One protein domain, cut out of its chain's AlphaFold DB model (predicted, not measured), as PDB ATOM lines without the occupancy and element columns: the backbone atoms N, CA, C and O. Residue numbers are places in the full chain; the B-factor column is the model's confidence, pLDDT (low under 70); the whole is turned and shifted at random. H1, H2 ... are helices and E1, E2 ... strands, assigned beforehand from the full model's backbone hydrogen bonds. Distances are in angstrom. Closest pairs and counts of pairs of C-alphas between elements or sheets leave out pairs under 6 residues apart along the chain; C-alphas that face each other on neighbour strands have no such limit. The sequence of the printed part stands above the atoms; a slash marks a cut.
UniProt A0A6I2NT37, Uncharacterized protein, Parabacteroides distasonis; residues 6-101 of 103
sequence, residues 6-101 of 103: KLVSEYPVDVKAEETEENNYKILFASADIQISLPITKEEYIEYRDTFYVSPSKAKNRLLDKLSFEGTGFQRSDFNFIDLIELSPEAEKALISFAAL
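This is residues 6 to 101 of the 103 residues of an uncharacterized protein of Parabacteroides distasonis (UniProt A0A6I2NT37). A twisted sheet of three strands, E2, E3 and E4, has a helical hairpin, H1 and H2, over one face and no named helix over the other; a two-strand ribbon of E1 and E5 packs on H2, and H3 sticks out beyond it with residues 89 to 94 and 96 to 99. The printed part has 96 residues, with three named helices and five named strands in the order E1 E2 E3 E4 H1 H2 E5 H3, a mixed class of helices and strands. The larger sheet has the order E2, E3, E4, and both sheets are antiparallel. The whole is loose, with a radius of gyration of the C-alphas of 17.1 A, and flat, spanning 57 by 31 by 16 A.

E1, residues 6 to 8, is the antiparallel neighbour of E5, residues 80 to 83, with N 8 and O 80 at 2.7 A. E2, residues 13 to 20, bends by 55 degrees at residue 17. E2 forms a hairpin with E3, residues 24 to 31, with N 20 and O 24 at 2.8 A. E3 forms a hairpin with E4, residues 34 to 40, with N 27 and O 38 at 2.8 A. E2, E3 and E4 make a meander, each strand the antiparallel neighbour of the one before. H1, residues 42 to 54, is on this sheet at a height of 9.9 A, slantwise to the strands, at 44 degrees to E2 on the local plane. H2, residues 56 to 66, is on the same face at a height of 8.8 A and runs across the strands, at 80 degrees to E2 on the local plane. These two layers are the sheet and the helices on one face of it. H1, with residues 48 to 52 alone, touches H2; the closest C-alphas, of Phe 52 and Ala 59, are 5.0 A apart. This helical hairpin runs opposite ways at a shallow tilt of 34 degrees, only just short of steep. The closest C-alphas of H2 and E5, those of Ser 57 and Phe 81, are 4.7 A apart. H3, residues 89 to 99, is apart from H1 and H2. Every O i to N i+4 pair is within hydrogen-bond range in H2 and H3, and 8 of 9 are in H1.

E1 begins at C-alpha 6, (-15.857, -5.626, 10.723). E2 is 20.6 A long from first to last C-alpha, E3 22.8 A, E4 19.3 A and H1 18.9 A. H2 measures 15.9 A and H3 15.3 A, ending at C-alpha 99, (-28.801, 8.148, 29.622).

The C-alphas of Glu 22 and Leu 101 are the two farthest apart, at 60.3 A. The printed part has no cut. The link from H2 to E5, residues 67 to 79, is long; the others are tight. Mean pLDDT of the printed part is 80.4, with residues 84 to 95 and 98 to 101 under 70.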
ATOM      1  N   LYS A   6     -16.431  -4.439  10.097       74.75
ATOM      2  CA  LYS A   6     -15.857  -5.626  10.723       74.75
ATOM      3  C   LYS A   6     -16.490  -6.878  10.133       74.75
ATOM      4  O   LYS A   6     -17.707  -6.965  10.000       74.75
ATOM      5  N   LEU A   7     -15.654  -7.858   9.803       75.56
ATOM      6  CA  LEU A   7     -16.104  -9.213   9.517       75.56
ATOM      7  C   LEU A   7     -16.417  -9.926  10.837       75.56
ATOM      8  O   LEU A   7     -15.571 -10.002  11.729       75.56
ATOM      9  N   VAL A   8     -17.626 -10.454  10.942       76.50
ATOM     10  CA  VAL A   8     -18.038 -11.431  11.944       76.50
ATOM     11  C   VAL A   8     -18.041 -12.787  11.251       76.50
ATOM     12  O   VAL A   8     -18.965 -13.117  10.511       76.50
ATOM     13  N   SER A   9     -16.948 -13.521  11.429       75.69
ATOM     14  CA  SER A   9     -16.774 -14.890  10.956       75.69
ATOM     15  C   SER A   9     -15.728 -15.591  11.814       75.69
ATOM     16  O   SER A   9     -14.823 -14.940  12.343       75.69
ATOM     17  N   GLU A  10     -15.844 -16.909  11.932       73.56
ATOM     18  CA  GLU A  10     -14.799 -17.763  12.505       73.56
ATOM     19  C   GLU A  10     -13.611 -17.946  11.545       73.56
ATOM     20  O   GLU A  10     -12.531 -18.352  11.972       73.56
ATOM     21  N   TYR A  11     -13.782 -17.592  10.264       77.38
ATOM     22  CA  TYR A  11     -12.790 -17.782   9.212       77.38
ATOM     23  C   TYR A  11     -12.319 -16.446   8.616       77.38
ATOM     24  O   TYR A  11     -13.105 -15.501   8.483       77.38
ATOM     25  N   PRO A  12     -11.039 -16.343   8.216       78.94
ATOM     26  CA  PRO A  12     -10.569 -15.195   7.458       78.94
ATOM     27  C   PRO A  12     -11.219 -15.207   6.073       78.94
ATOM     28  O   PRO A  12     -10.996 -16.129   5.293       78.94
ATOM     29  N   VAL A  13     -12.001 -14.171   5.768       83.50
ATOM     30  CA  VAL A  13     -12.705 -14.036   4.487       83.50
ATOM     31  C   VAL A  13     -12.352 -12.733   3.806       83.50
ATOM     32  O   VAL A  13     -12.459 -11.659   4.404       83.50
ATOM     33  N   ASP A  14     -12.038 -12.830   2.520       85.44
ATOM     34  CA  ASP A  14     -12.095 -11.703   1.608       85.44
ATOM     35  C   ASP A  14     -13.178 -11.928   0.552       85.44
ATOM     36  O   ASP A  14     -13.275 -12.983  -0.071       85.44
ATOM     37  N   VAL A  15     -14.008 -10.907   0.364       88.50
ATOM     38  CA  VAL A  15     -15.021 -10.867  -0.687       88.50
ATOM     39  C   VAL A  15     -14.994  -9.495  -1.335       88.50
ATOM     40  O   VAL A  15     -15.016  -8.461  -0.645       88.50
ATOM     41  N   LYS A  16     -14.927  -9.488  -2.664       88.75
ATOM     42  CA  LYS A  16     -14.863  -8.276  -3.480       88.75
ATOM     43  C   LYS A  16     -15.454  -8.529  -4.858       88.75
ATOM     44  O   LYS A  16     -15.433  -9.654  -5.350       88.75
ATOM     45  N   ALA A  17     -15.952  -7.472  -5.484       88.94
ATOM     46  CA  ALA A  17     -16.200  -7.476  -6.915       88.94
ATOM     47  C   ALA A  17     -15.001  -6.821  -7.610       88.94
ATOM     48  O   ALA A  17     -14.515  -5.789  -7.142       88.94
ATOM     49  N   GLU A  18     -14.518  -7.412  -8.697       88.75
ATOM     50  CA  GLU A  18     -13.433  -6.850  -9.499       88.75
ATOM     51  C   GLU A  18     -13.783  -6.836 -10.988       88.75
ATOM     52  O   GLU A  18     -14.512  -7.695 -11.489       88.75
ATOM     53  N   GLU A  19     -13.251  -5.828 -11.672       87.50
ATOM     54  CA  GLU A  19     -13.211  -5.757 -13.128       87.50
ATOM     55  C   GLU A  19     -12.012  -6.576 -13.615       87.50
ATOM     56  O   GLU A  19     -10.897  -6.424 -13.113       87.50
ATOM     57  N   THR A  20     -12.248  -7.478 -14.561       82.50
ATOM     58  CA  THR A  20     -11.212  -8.289 -15.200       82.50
ATOM     59  C   THR A  20     -10.885  -7.748 -16.586       82.50
ATOM     60  O   THR A  20     -11.511  -6.811 -17.081       82.50
ATOM     61  N   GLU A  21      -9.913  -8.374 -17.245       76.38
ATOM     62  CA  GLU A  21      -9.601  -8.093 -18.644       76.38
ATOM     63  C   GLU A  21     -10.866  -8.249 -19.521       76.38
ATOM     64  O   GLU A  21     -11.738  -9.079 -19.239       76.38
ATOM     65  N   GLU A  22     -10.983  -7.396 -20.547       76.38
ATOM     66  CA  GLU A  22     -12.098  -7.348 -21.514       76.38
ATOM     67  C   GLU A  22     -13.459  -6.802 -21.007       76.38
ATOM     68  O   GLU A  22     -14.502  -7.186 -21.528       76.38
ATOM     69  N   ASN A  23     -13.486  -5.865 -20.044       73.25
ATOM     70  CA  ASN A  23     -14.727  -5.286 -19.474       73.25
ATOM     71  C   ASN A  23     -15.671  -6.330 -18.844       73.25
ATOM     72  O   ASN A  23     -16.891  -6.145 -18.805       73.25
ATOM     73  N   ASN A  24     -15.113  -7.434 -18.356       86.69
ATOM     74  CA  ASN A  24     -15.863  -8.439 -17.619       86.69
ATOM     75  C   ASN A  24     -15.802  -8.137 -16.119       86.69
ATOM     76  O   ASN A  24     -14.828  -7.575 -15.622       86.69
ATOM     77  N   TYR A  25     -16.845  -8.513 -15.382       90.81
ATOM     78  CA  TYR A  25     -16.941  -8.266 -13.946       90.81
ATOM     79  C   TYR A  25     -17.191  -9.585 -13.224       90.81
ATOM     80  O   TYR A  25     -17.919 -10.446 -13.717       90.81
ATOM     81  N   LYS A  26     -16.587  -9.766 -12.050       92.25
ATOM     82  CA  LYS A  26     -16.803 -10.971 -11.241       92.25
ATOM     83  C   LYS A  26     -16.755 -10.677  -9.749       92.25
ATOM     84  O   LYS A  26     -16.077  -9.757  -9.299       92.25
ATOM     85  N   ILE A  27     -17.447 -11.508  -8.984       92.12
ATOM     86  CA  ILE A  27     -17.303 -11.632  -7.539       92.12
ATOM     87  C   ILE A  27     -16.200 -12.643  -7.275       92.12
ATOM     88  O   ILE A  27     -16.235 -13.756  -7.796       92.12
ATOM     89  N   LEU A  28     -15.256 -12.259  -6.431       91.50
ATOM     90  CA  LEU A  28     -14.281 -13.151  -5.840       91.50
ATOM     91  C   LEU A  28     -14.561 -13.283  -4.358       91.50
ATOM     92  O   LEU A  28     -14.630 -12.287  -3.639       91.50
ATOM     93  N   PHE A  29     -14.661 -14.527  -3.923       91.25
ATOM     94  CA  PHE A  29     -14.654 -14.910  -2.527       91.25
ATOM     95  C   PHE A  29     -13.459 -15.812  -2.275       91.25
ATOM     96  O   PHE A  29     -13.219 -16.747  -3.037       91.25
ATOM     97  N   ALA A  30     -12.728 -15.526  -1.208       89.31
ATOM     98  CA  ALA A  30     -11.610 -16.320  -0.741       89.31
ATOM     99  C   ALA A  30     -11.724 -16.501   0.774       89.31
ATOM    100  O   ALA A  30     -11.821 -15.521   1.515       89.31
ATOM    101  N   SER A  31     -11.707 -17.752   1.224       86.75
ATOM    102  CA  SER A  31     -11.668 -18.117   2.640       86.75
ATOM    103  C   SER A  31     -10.839 -19.381   2.807       86.75
ATOM    104  O   SER A  31     -11.143 -20.396   2.178       86.75
ATOM    105  N   ALA A  32      -9.797 -19.322   3.640       81.44
ATOM    106  CA  ALA A  32      -8.807 -20.395   3.779       81.44
ATOM    107  C   ALA A  32      -8.291 -20.880   2.401       81.44
ATOM    108  O   ALA A  32      -7.704 -20.086   1.669       81.44
ATOM    109  N   ASP A  33      -8.545 -22.141   2.038       82.62
ATOM    110  CA  ASP A  33      -8.127 -22.758   0.768       82.62
ATOM    111  C   ASP A  33      -9.229 -22.750  -0.311       82.62
ATOM    112  O   ASP A  33      -9.070 -23.338  -1.382       82.62
ATOM    113  N   ILE A  34     -10.371 -22.108  -0.040       85.56
ATOM    114  CA  ILE A  34     -11.526 -22.088  -0.939       85.56
ATOM    115  C   ILE A  34     -11.611 -20.747  -1.646       85.56
ATOM    116  O   ILE A  34     -11.665 -19.689  -1.018       85.56
ATOM    117  N   GLN A  35     -11.702 -20.818  -2.970       88.56
ATOM    118  CA  GLN A  35     -11.920 -19.666  -3.824       88.56
ATOM    119  C   GLN A  35     -13.156 -19.892  -4.692       88.56
ATOM    120  O   GLN A  35     -13.248 -20.881  -5.417       88.56
ATOM    121  N   ILE A  36     -14.100 -18.957  -4.631       88.06
ATOM    122  CA  ILE A  36     -15.311 -18.960  -5.452       88.06
ATOM    123  C   ILE A  36     -15.256 -17.735  -6.355       88.06
ATOM    124  O   ILE A  36     -14.995 -16.619  -5.900       88.06
ATOM    125  N   SER A  37     -15.491 -17.951  -7.646       89.38
ATOM    126  CA  SER A  37     -15.543 -16.898  -8.652       89.38
ATOM    127  C   SER A  37     -16.878 -16.965  -9.374       89.38
ATOM    128  O   SER A  37     -17.184 -17.981  -9.996       89.38
ATOM    129  N   LEU A  38     -17.647 -15.879  -9.323       90.25
ATOM    130  CA  LEU A  38     -18.935 -15.774 -10.004       90.25
ATOM    131  C   LEU A  38     -18.924 -14.570 -10.955       90.25
ATOM    132  O   LEU A  38     -18.710 -13.455 -10.482       90.25
ATOM    133  N   PRO A  39     -19.143 -14.745 -12.269       90.81
ATOM    134  CA  PRO A  39     -19.284 -13.617 -13.182       90.81
ATOM    135  C   PRO A  39     -20.542 -12.803 -12.841       90.81
ATOM    136  O   PRO A  39     -21.577 -13.369 -12.496       90.81
ATOM    137  N   ILE A  40     -20.443 -11.480 -12.949       91.44
ATOM    138  CA  ILE A  40     -21.534 -10.522 -12.734       91.44
ATOM    139  C   ILE A  40     -21.611  -9.534 -13.896       91.44
ATOM    140  O   ILE A  40     -20.668  -9.391 -14.678       91.44
ATOM    141  N   THR A  41     -22.733  -8.829 -14.013       90.69
ATOM    142  CA  THR A  41     -22.886  -7.773 -15.012       90.69
ATOM    143  C   THR A  41     -22.229  -6.468 -14.565       90.69
ATOM    144  O   THR A  41     -21.912  -6.245 -13.391       90.69
ATOM    145  N   LYS A  42     -22.053  -5.555 -15.523       89.00
ATOM    146  CA  LYS A  42     -21.552  -4.205 -15.257       89.00
ATOM    147  C   LYS A  42     -22.460  -3.433 -14.303       89.00
ATOM    148  O   LYS A  42     -21.961  -2.711 -13.442       89.00
ATOM    149  N   GLU A  43     -23.777  -3.566 -14.448       89.56
ATOM    150  CA  GLU A  43     -24.741  -2.908 -13.564       89.56
ATOM    151  C   GLU A  43     -24.590  -3.398 -12.122       89.56
ATOM    152  O   GLU A  43     -24.575  -2.583 -11.203       89.56
ATOM    153  N   GLU A  44     -24.399  -4.704 -11.921       88.75
ATOM    154  CA  GLU A  44     -24.191  -5.289 -10.591       88.75
ATOM    155  C   GLU A  44     -22.885  -4.806  -9.950       88.75
ATOM    156  O   GLU A  44     -22.845  -4.535  -8.748       88.75
ATOM    157  N   TYR A  45     -21.822  -4.655 -10.743       89.06
ATOM    158  CA  TYR A  45     -20.561  -4.082 -10.274       89.06
ATOM    159  C   TYR A  45     -20.710  -2.611  -9.862       89.06
ATOM    160  O   TYR A  45     -20.217  -2.210  -8.804       89.06
ATOM    161  N   ILE A  46     -21.415  -1.808 -10.665       88.00
ATOM    162  CA  ILE A  46     -21.696  -0.402 -10.343       88.00
ATOM    163  C   ILE A  46     -22.547  -0.314  -9.071       88.00
ATOM    164  O   ILE A  46     -22.201   0.449  -8.172       88.00
ATOM    165  N   GLU A  47     -23.592  -1.135  -8.942       88.88
ATOM    166  CA  GLU A  47     -24.440  -1.169  -7.745       88.88
ATOM    167  C   GLU A  47     -23.638  -1.562  -6.497       88.88
ATOM    168  O   GLU A  47     -23.794  -0.944  -5.437       88.88
ATOM    169  N   TYR A  48     -22.755  -2.559  -6.608       87.81
ATOM    170  CA  TYR A  48     -21.840  -2.929  -5.531       87.81
ATOM    171  C   TYR A  48     -20.962  -1.746  -5.128       87.81
ATOM    172  O   TYR A  48     -20.901  -1.413  -3.945       87.81
ATOM    173  N   ARG A  49     -20.313  -1.097  -6.099       85.38
ATOM    174  CA  ARG A  49     -19.409   0.032  -5.863       85.38
ATOM    175  C   ARG A  49     -20.139   1.195  -5.192       85.38
ATOM    176  O   ARG A  49     -19.649   1.731  -4.202       85.38
ATOM    177  N   ASP A  50     -21.312   1.555  -5.697       85.50
ATOM    178  CA  ASP A  50     -22.106   2.664  -5.171       85.50
ATOM    179  C   ASP A  50     -22.630   2.339  -3.758       85.50
ATOM    180  O   ASP A  50     -22.578   3.185  -2.864       85.50
ATOM    181  N   THR A  51     -23.027   1.085  -3.507       80.94
ATOM    182  CA  THR A  51     -23.397   0.615  -2.159       80.94
ATOM    183  C   THR A  51     -22.192   0.619  -1.219       80.94
ATOM    184  O   THR A  51     -22.339   0.977  -0.054       80.94
ATOM    185  N   PHE A  52     -21.002   0.251  -1.700       81.31
ATOM    186  CA  PHE A  52     -19.786   0.158  -0.890       81.31
ATOM    187  C   PHE A  52     -19.360   1.520  -0.337       81.31
ATOM    188  O   PHE A  52     -18.907   1.592   0.802       81.31
ATOM    189  N   TYR A  53     -19.560   2.605  -1.091       74.88
ATOM    190  CA  TYR A  53     -19.301   3.963  -0.605       74.88
ATOM    191  C   TYR A  53     -20.218   4.390   0.548       74.88
ATOM    192  O   TYR A  53     -19.810   5.198   1.379       74.88
ATOM    193  N   VAL A  54     -21.442   3.863   0.602       78.38
ATOM    194  CA  VAL A  54     -22.433   4.207   1.636       78.38
ATOM    195  C   VAL A  54     -22.338   3.261   2.833       78.38
ATOM    196  O   VAL A  54     -22.427   3.688   3.979       78.38
ATOM    197  N   SER A  55     -22.191   1.967   2.565       79.81
ATOM    198  CA  SER A  55     -22.197   0.889   3.551       79.81
ATOM    199  C   SER A  55     -21.360  -0.277   3.009       79.81
ATOM    200  O   SER A  55     -21.876  -1.160   2.305       79.81
ATOM    201  N   PRO A  56     -20.050  -0.291   3.311       80.44
ATOM    202  CA  PRO A  56     -19.143  -1.355   2.892       80.44
ATOM    203  C   PRO A  56     -19.637  -2.750   3.285       80.44
ATOM    204  O   PRO A  56     -19.512  -3.700   2.509       80.44
ATOM    205  N   SER A  57     -20.249  -2.879   4.463       83.38
ATOM    206  CA  SER A  57     -20.752  -4.160   4.956       83.38
ATOM    207  C   SER A  57     -21.955  -4.649   4.188       83.38
ATOM    208  O   SER A  57     -21.997  -5.815   3.806       83.38
ATOM    209  N   LYS A  58     -22.918  -3.769   3.899       84.62
ATOM    210  CA  LYS A  58     -24.078  -4.134   3.083       84.62
ATOM    211  C   LYS A  58     -23.649  -4.531   1.677       84.62
ATOM    212  O   LYS A  58     -24.186  -5.494   1.136       84.62
ATOM    213  N   ALA A  59     -22.665  -3.838   1.107       86.69
ATOM    214  CA  ALA A  59     -22.107  -4.191  -0.191       86.69
ATOM    215  C   ALA A  59     -21.456  -5.583  -0.169       86.69
ATOM    216  O   ALA A  59     -21.784  -6.420  -1.005       86.69
ATOM    217  N   LYS A  60     -20.593  -5.871   0.816       87.56
ATOM    218  CA  LYS A  60     -19.952  -7.191   0.951       87.56
ATOM    219  C   LYS A  60     -20.952  -8.310   1.265       87.56
ATOM    220  O   LYS A  60     -20.858  -9.377   0.667       87.56
ATOM    221  N   ASN A  61     -21.945  -8.067   2.118       87.94
ATOM    222  CA  ASN A  61     -23.010  -9.033   2.407       87.94
ATOM    223  C   ASN A  61     -23.863  -9.344   1.175       87.94
ATOM    224  O   ASN A  61     -24.159 -10.508   0.933       87.94
ATOM    225  N   ARG A  62     -24.179  -8.341   0.345       88.56
ATOM    226  CA  ARG A  62     -24.867  -8.564  -0.936       88.56
ATOM    227  C   ARG A  62     -24.071  -9.459  -1.881       88.56
ATOM    228  O   ARG A  62     -24.673 -10.248  -2.601       88.56
ATOM    229  N   LEU A  63     -22.739  -9.346  -1.896       89.69
ATOM    230  CA  LEU A  63     -21.904 -10.263  -2.678       89.69
ATOM    231  C   LEU A  63     -21.993 -11.688  -2.129       89.69
ATOM    232  O   LEU A  63     -22.181 -12.618  -2.905       89.69
ATOM    233  N   LEU A  64     -21.912 -11.851  -0.805       89.69
ATOM    234  CA  LEU A  64     -22.067 -13.155  -0.158       89.69
ATOM    235  C   LEU A  64     -23.432 -13.791  -0.454       89.69
ATOM    236  O   LEU A  64     -23.489 -14.991  -0.687       89.69
ATOM    237  N   ASP A  65     -24.512 -13.003  -0.487       89.69
ATOM    238  CA  ASP A  65     -25.872 -13.484  -0.784       89.69
ATOM    239  C   ASP A  65     -26.014 -14.053  -2.204       89.69
ATOM    240  O   ASP A  65     -26.902 -14.864  -2.456       89.69
ATOM    241  N   LYS A  66     -25.150 -13.633  -3.138       88.38
ATOM    242  CA  LYS A  66     -25.141 -14.125  -4.525       88.38
ATOM    243  C   LYS A  66     -24.293 -15.377  -4.723       88.38
ATOM    244  O   LYS A  66     -24.417 -16.035  -5.754       88.38
ATOM    245  N   LEU A  67     -23.408 -15.686  -3.783       88.00
ATOM    246  CA  LEU A  67     -22.516 -16.832  -3.888       88.00
ATOM    247  C   LEU A  67     -23.223 -18.103  -3.418       88.00
ATOM    248  O   LEU A  67     -23.921 -18.107  -2.405       88.00
ATOM    249  N   SER A  68     -22.995 -19.198  -4.141       85.88
ATOM    250  CA  SER A  68     -23.359 -20.534  -3.673       85.88
ATOM    251  C   SER A  68     -22.165 -21.166  -2.967       85.88
ATOM    252  O   SER A  68     -21.079 -21.246  -3.538       85.88
ATOM    253  N   PHE A  69     -22.379 -21.620  -1.732       84.88
ATOM    254  CA  PHE A  69     -21.381 -22.329  -0.925       84.88
ATOM    255  C   PHE A  69     -21.564 -23.856  -0.966       84.88
ATOM    256  O   PHE A  69     -20.899 -24.583  -0.221       84.88
ATOM    257  N   GLU A  70     -22.449 -24.369  -1.827       83.19
ATOM    258  CA  GLU A  70     -22.672 -25.809  -1.973       83.19
ATOM    259  C   GLU A  70     -21.360 -26.549  -2.283       83.19
ATOM    260  O   GLU A  70     -20.600 -26.173  -3.172       83.19
ATOM    261  N   GLY A  71     -21.069 -27.602  -1.513       79.62
ATOM    262  CA  GLY A  71     -19.853 -28.410  -1.673       79.62
ATOM    263  C   GLY A  71     -18.573 -27.817  -1.069       79.62
ATOM    264  O   GLY A  71     -17.549 -28.492  -1.085       79.62
ATOM    265  N   THR A  72     -18.614 -26.608  -0.497       78.44
ATOM    266  CA  THR A  72     -17.434 -25.952   0.110       78.44
ATOM    267  C   THR A  72     -17.285 -26.200   1.614       78.44
ATOM    268  O   THR A  72     -16.244 -25.911   2.189       78.44
ATOM    269  N   GLY A  73     -18.316 -26.737   2.273       81.00
ATOM    270  CA  GLY A  73     -18.343 -26.911   3.731       81.00
ATOM    271  C   GLY A  73     -18.649 -25.629   4.513       81.00
ATOM    272  O   GLY A  73     -18.875 -25.709   5.717       81.00
ATOM    273  N   PHE A  74     -18.723 -24.481   3.837       83.38
ATOM    274  CA  PHE A  74     -19.173 -23.220   4.413       83.38
ATOM    275  C   PHE A  74     -20.673 -23.006   4.219       83.38
ATOM    276  O   PHE A  74     -21.285 -23.491   3.264       83.38
ATOM    277  N   GLN A  75     -21.259 -22.219   5.112       83.88
ATOM    278  CA  GLN A  75     -22.612 -21.705   5.000       83.88
ATOM    279  C   GLN A  75     -22.585 -20.187   4.882       83.88
ATOM    280  O   GLN A  75     -21.735 -19.500   5.443       83.88
ATOM    281  N   ARG A  76     -23.578 -19.627   4.189       84.88
ATOM    282  CA  ARG A  76     -23.742 -18.173   4.081       84.88
ATOM    283  C   ARG A  76     -23.776 -17.493   5.458       84.88
ATOM    284  O   ARG A  76     -23.270 -16.382   5.586       84.88
ATOM    285  N   SER A  77     -24.363 -18.144   6.464       83.31
ATOM    286  CA  SER A  77     -24.452 -17.661   7.849       83.31
ATOM    287  C   SER A  77     -23.104 -17.531   8.558       83.31
ATOM    288  O   SER A  77     -23.020 -16.782   9.527       83.31
ATOM    289  N   ASP A  78     -22.060 -18.200   8.067       82.94
ATOM    290  CA  ASP A  78     -20.725 -18.184   8.677       82.94
ATOM    291  C   ASP A  78     -20.001 -16.853   8.444       82.94
ATOM    292  O   ASP A  78     -18.966 -16.578   9.055       82.94
ATOM    293  N   PHE A  79     -20.538 -16.013   7.555       84.38
ATOM    294  CA  PHE A  79     -19.934 -14.759   7.135       84.38
ATOM    295  C   PHE A  79     -20.924 -13.618   7.312       84.38
ATOM    296  O   PHE A  79     -21.961 -13.578   6.659       84.38
ATOM    297  N   ASN A  80     -20.612 -12.636   8.143       81.81
ATOM    298  CA  ASN A  80     -21.432 -11.436   8.225       81.81
ATOM    299  C   ASN A  80     -20.559 -10.198   8.378       81.81
ATOM    300  O   ASN A  80     -19.833 -10.054   9.356       81.81
ATOM    301  N   PHE A  81     -20.631  -9.284   7.420       81.81
ATOM    302  CA  PHE A  81     -20.001  -7.979   7.554       81.81
ATOM    303  C   PHE A  81     -20.942  -7.043   8.310       81.81
ATOM    304  O   PHE A  81     -22.134  -6.968   8.012       81.81
ATOM    305  N   ILE A  82     -20.414  -6.321   9.291       77.50
ATOM    306  CA  ILE A  82     -21.154  -5.320  10.058       77.50
ATOM    307  C   ILE A  82     -20.403  -4.005   9.949       77.50
ATOM    308  O   ILE A  82     -19.190  -3.964  10.178       77.50
ATOM    309  N   ASP A  83     -21.112  -2.931   9.599       70.19
ATOM    310  CA  ASP A  83     -20.476  -1.623   9.536       70.19
ATOM    311  C   ASP A  83     -20.114  -1.228  10.956       70.19
ATOM    312  O   ASP A  83     -20.937  -1.272  11.874       70.19
ATOM    313  N   LEU A  84     -18.856  -0.852  11.134       66.38
ATOM    314  CA  LEU A  84     -18.445  -0.180  12.341       66.38
ATOM    315  C   LEU A  84     -18.970   1.234  12.166       66.38
ATOM    316  O   LEU A  84     -18.337   2.070  11.524       66.38
ATOM    317  N   ILE A  85     -20.165   1.485  12.699       61.09
ATOM    318  CA  ILE A  85     -20.565   2.849  13.007       61.09
ATOM    319  C   ILE A  85     -19.516   3.306  14.024       61.09
ATOM    320  O   ILE A  85     -19.605   2.959  15.201       61.09
ATOM    321  N   GLU A  86     -18.470   4.013  13.580       54.50
ATOM    322  CA  GLU A  86     -17.752   4.903  14.487       54.50
ATOM    323  C   GLU A  86     -18.830   5.892  14.940       54.50
ATOM    324  O   GLU A  86     -19.162   6.839  14.225       54.50
ATOM    325  N   LEU A  87     -19.472   5.620  16.086       54.66
ATOM    326  CA  LEU A  87     -20.194   6.667  16.786       54.66
ATOM    327  C   LEU A  87     -19.157   7.758  16.988       54.66
ATOM    328  O   LEU A  87     -18.098   7.517  17.574       54.66
ATOM    329  N   SER A  88     -19.428   8.929  16.421       57.00
ATOM    330  CA  SER A  88     -18.539  10.052  16.635       57.00
ATOM    331  C   SER A  88     -18.449  10.292  18.148       57.00
ATOM    332  O   SER A  88     -19.426  10.029  18.864       57.00
ATOM    333  N   PRO A  89     -17.319  10.793  18.666       58.03
ATOM    334  CA  PRO A  89     -17.208  11.135  20.081       58.03
ATOM    335  C   PRO A  89     -18.367  12.023  20.562       58.03
ATOM    336  O   PRO A  89     -18.783  11.946  21.713       58.03
ATOM    337  N   GLU A  90     -18.944  12.836  19.676       55.41
ATOM    338  CA  GLU A  90     -20.128  13.657  19.930       55.41
ATOM    339  C   GLU A  90     -21.419  12.835  20.032       55.41
ATOM    340  O   GLU A  90     -22.236  13.112  20.908       55.41
ATOM    341  N   ALA A  91     -21.607  11.820  19.181       60.31
ATOM    342  CA  ALA A  91     -22.749  10.906  19.249       60.31
ATOM    343  C   ALA A  91     -22.689  10.019  20.505       60.31
ATOM    344  O   ALA A  91     -23.707   9.801  21.163       60.31
ATOM    345  N   GLU A  92     -21.490   9.581  20.890       60.31
ATOM    346  CA  GLU A  92     -21.236   8.882  22.152       60.31
ATOM    347  C   GLU A  92     -21.547   9.789  23.355       60.31
ATOM    348  O   GLU A  92     -22.286   9.406  24.264       60.31
ATOM    349  N   LYS A  93     -21.087  11.045  23.324       68.69
ATOM    350  CA  LYS A  93     -21.354  12.031  24.380       68.69
ATOM    351  C   LYS A  93     -22.835  12.410  24.485       68.69
ATOM    352  O   LYS A  93     -23.333  12.620  25.594       68.69
ATOM    353  N   ALA A  94     -23.547  12.473  23.361       65.38
ATOM    354  CA  ALA A  94     -24.986  12.717  23.325       65.38
ATOM    355  C   ALA A  94     -25.775  11.548  23.935       65.38
ATOM    356  O   ALA A  94     -26.686  11.780  24.727       65.38
ATOM    357  N   LEU A  95     -25.384  10.305  23.642       65.56
ATOM    358  CA  LEU A  95     -25.992   9.107  24.229       65.56
ATOM    359  C   LEU A  95     -25.740   9.007  25.739       65.56
ATOM    360  O   LEU A  95     -26.673   8.730  26.488       65.56
ATOM    361  N   ILE A  96     -24.520   9.303  26.196       73.19
ATOM    362  CA  ILE A  96     -24.187   9.354  27.631       73.19
ATOM    363  C   ILE A  96     -25.018  10.431  28.342       73.19
ATOM    364  O   ILE A  96     -25.564  10.182  29.415       73.19
ATOM    365  N   SER A  97     -25.161  11.614  27.735       71.50
ATOM    366  CA  SER A  97     -25.963  12.708  28.307       71.50
ATOM    367  C   SER A  97     -27.452  12.364  28.358       71.50
ATOM    368  O   SER A  97     -28.133  12.722  29.311       71.50
ATOM    369  N   PHE A  98     -27.959  11.655  27.347       63.03
ATOM    370  CA  PHE A  98     -29.340  11.180  27.312       63.03
ATOM    371  C   PHE A  98     -29.607  10.113  28.382       63.03
ATOM    372  O   PHE A  98     -30.622  10.184  29.064       63.03
ATOM    373  N   ALA A  99     -28.684   9.166  28.580       62.25
ATOM    374  CA  ALA A  99     -28.801   8.148  29.622       62.25
ATOM    375  C   ALA A  99     -28.783   8.755  31.038       62.25
ATOM    376  O   ALA A  99     -29.583   8.359  31.876       62.25
ATOM    377  N   ALA A 100     -27.949   9.774  31.277       67.31
ATOM    378  CA  ALA A 100     -27.876  10.483  32.558       67.31
ATOM    379  C   ALA A 100     -29.124  11.328  32.898       67.31
ATOM    380  O   ALA A 100     -29.235  11.819  34.014       67.31
ATOM    381  N   LEU A 101     -30.033  11.541  31.939       66.44
ATOM    382  CA  LEU A 101     -31.316  12.229  32.139       66.44
ATOM    383  C   LEU A 101     -32.472  11.264  32.443       66.44
ATOM    384  O   LEU A 101     -33.595  11.716  32.669       66.44
TER     385      LEU A 101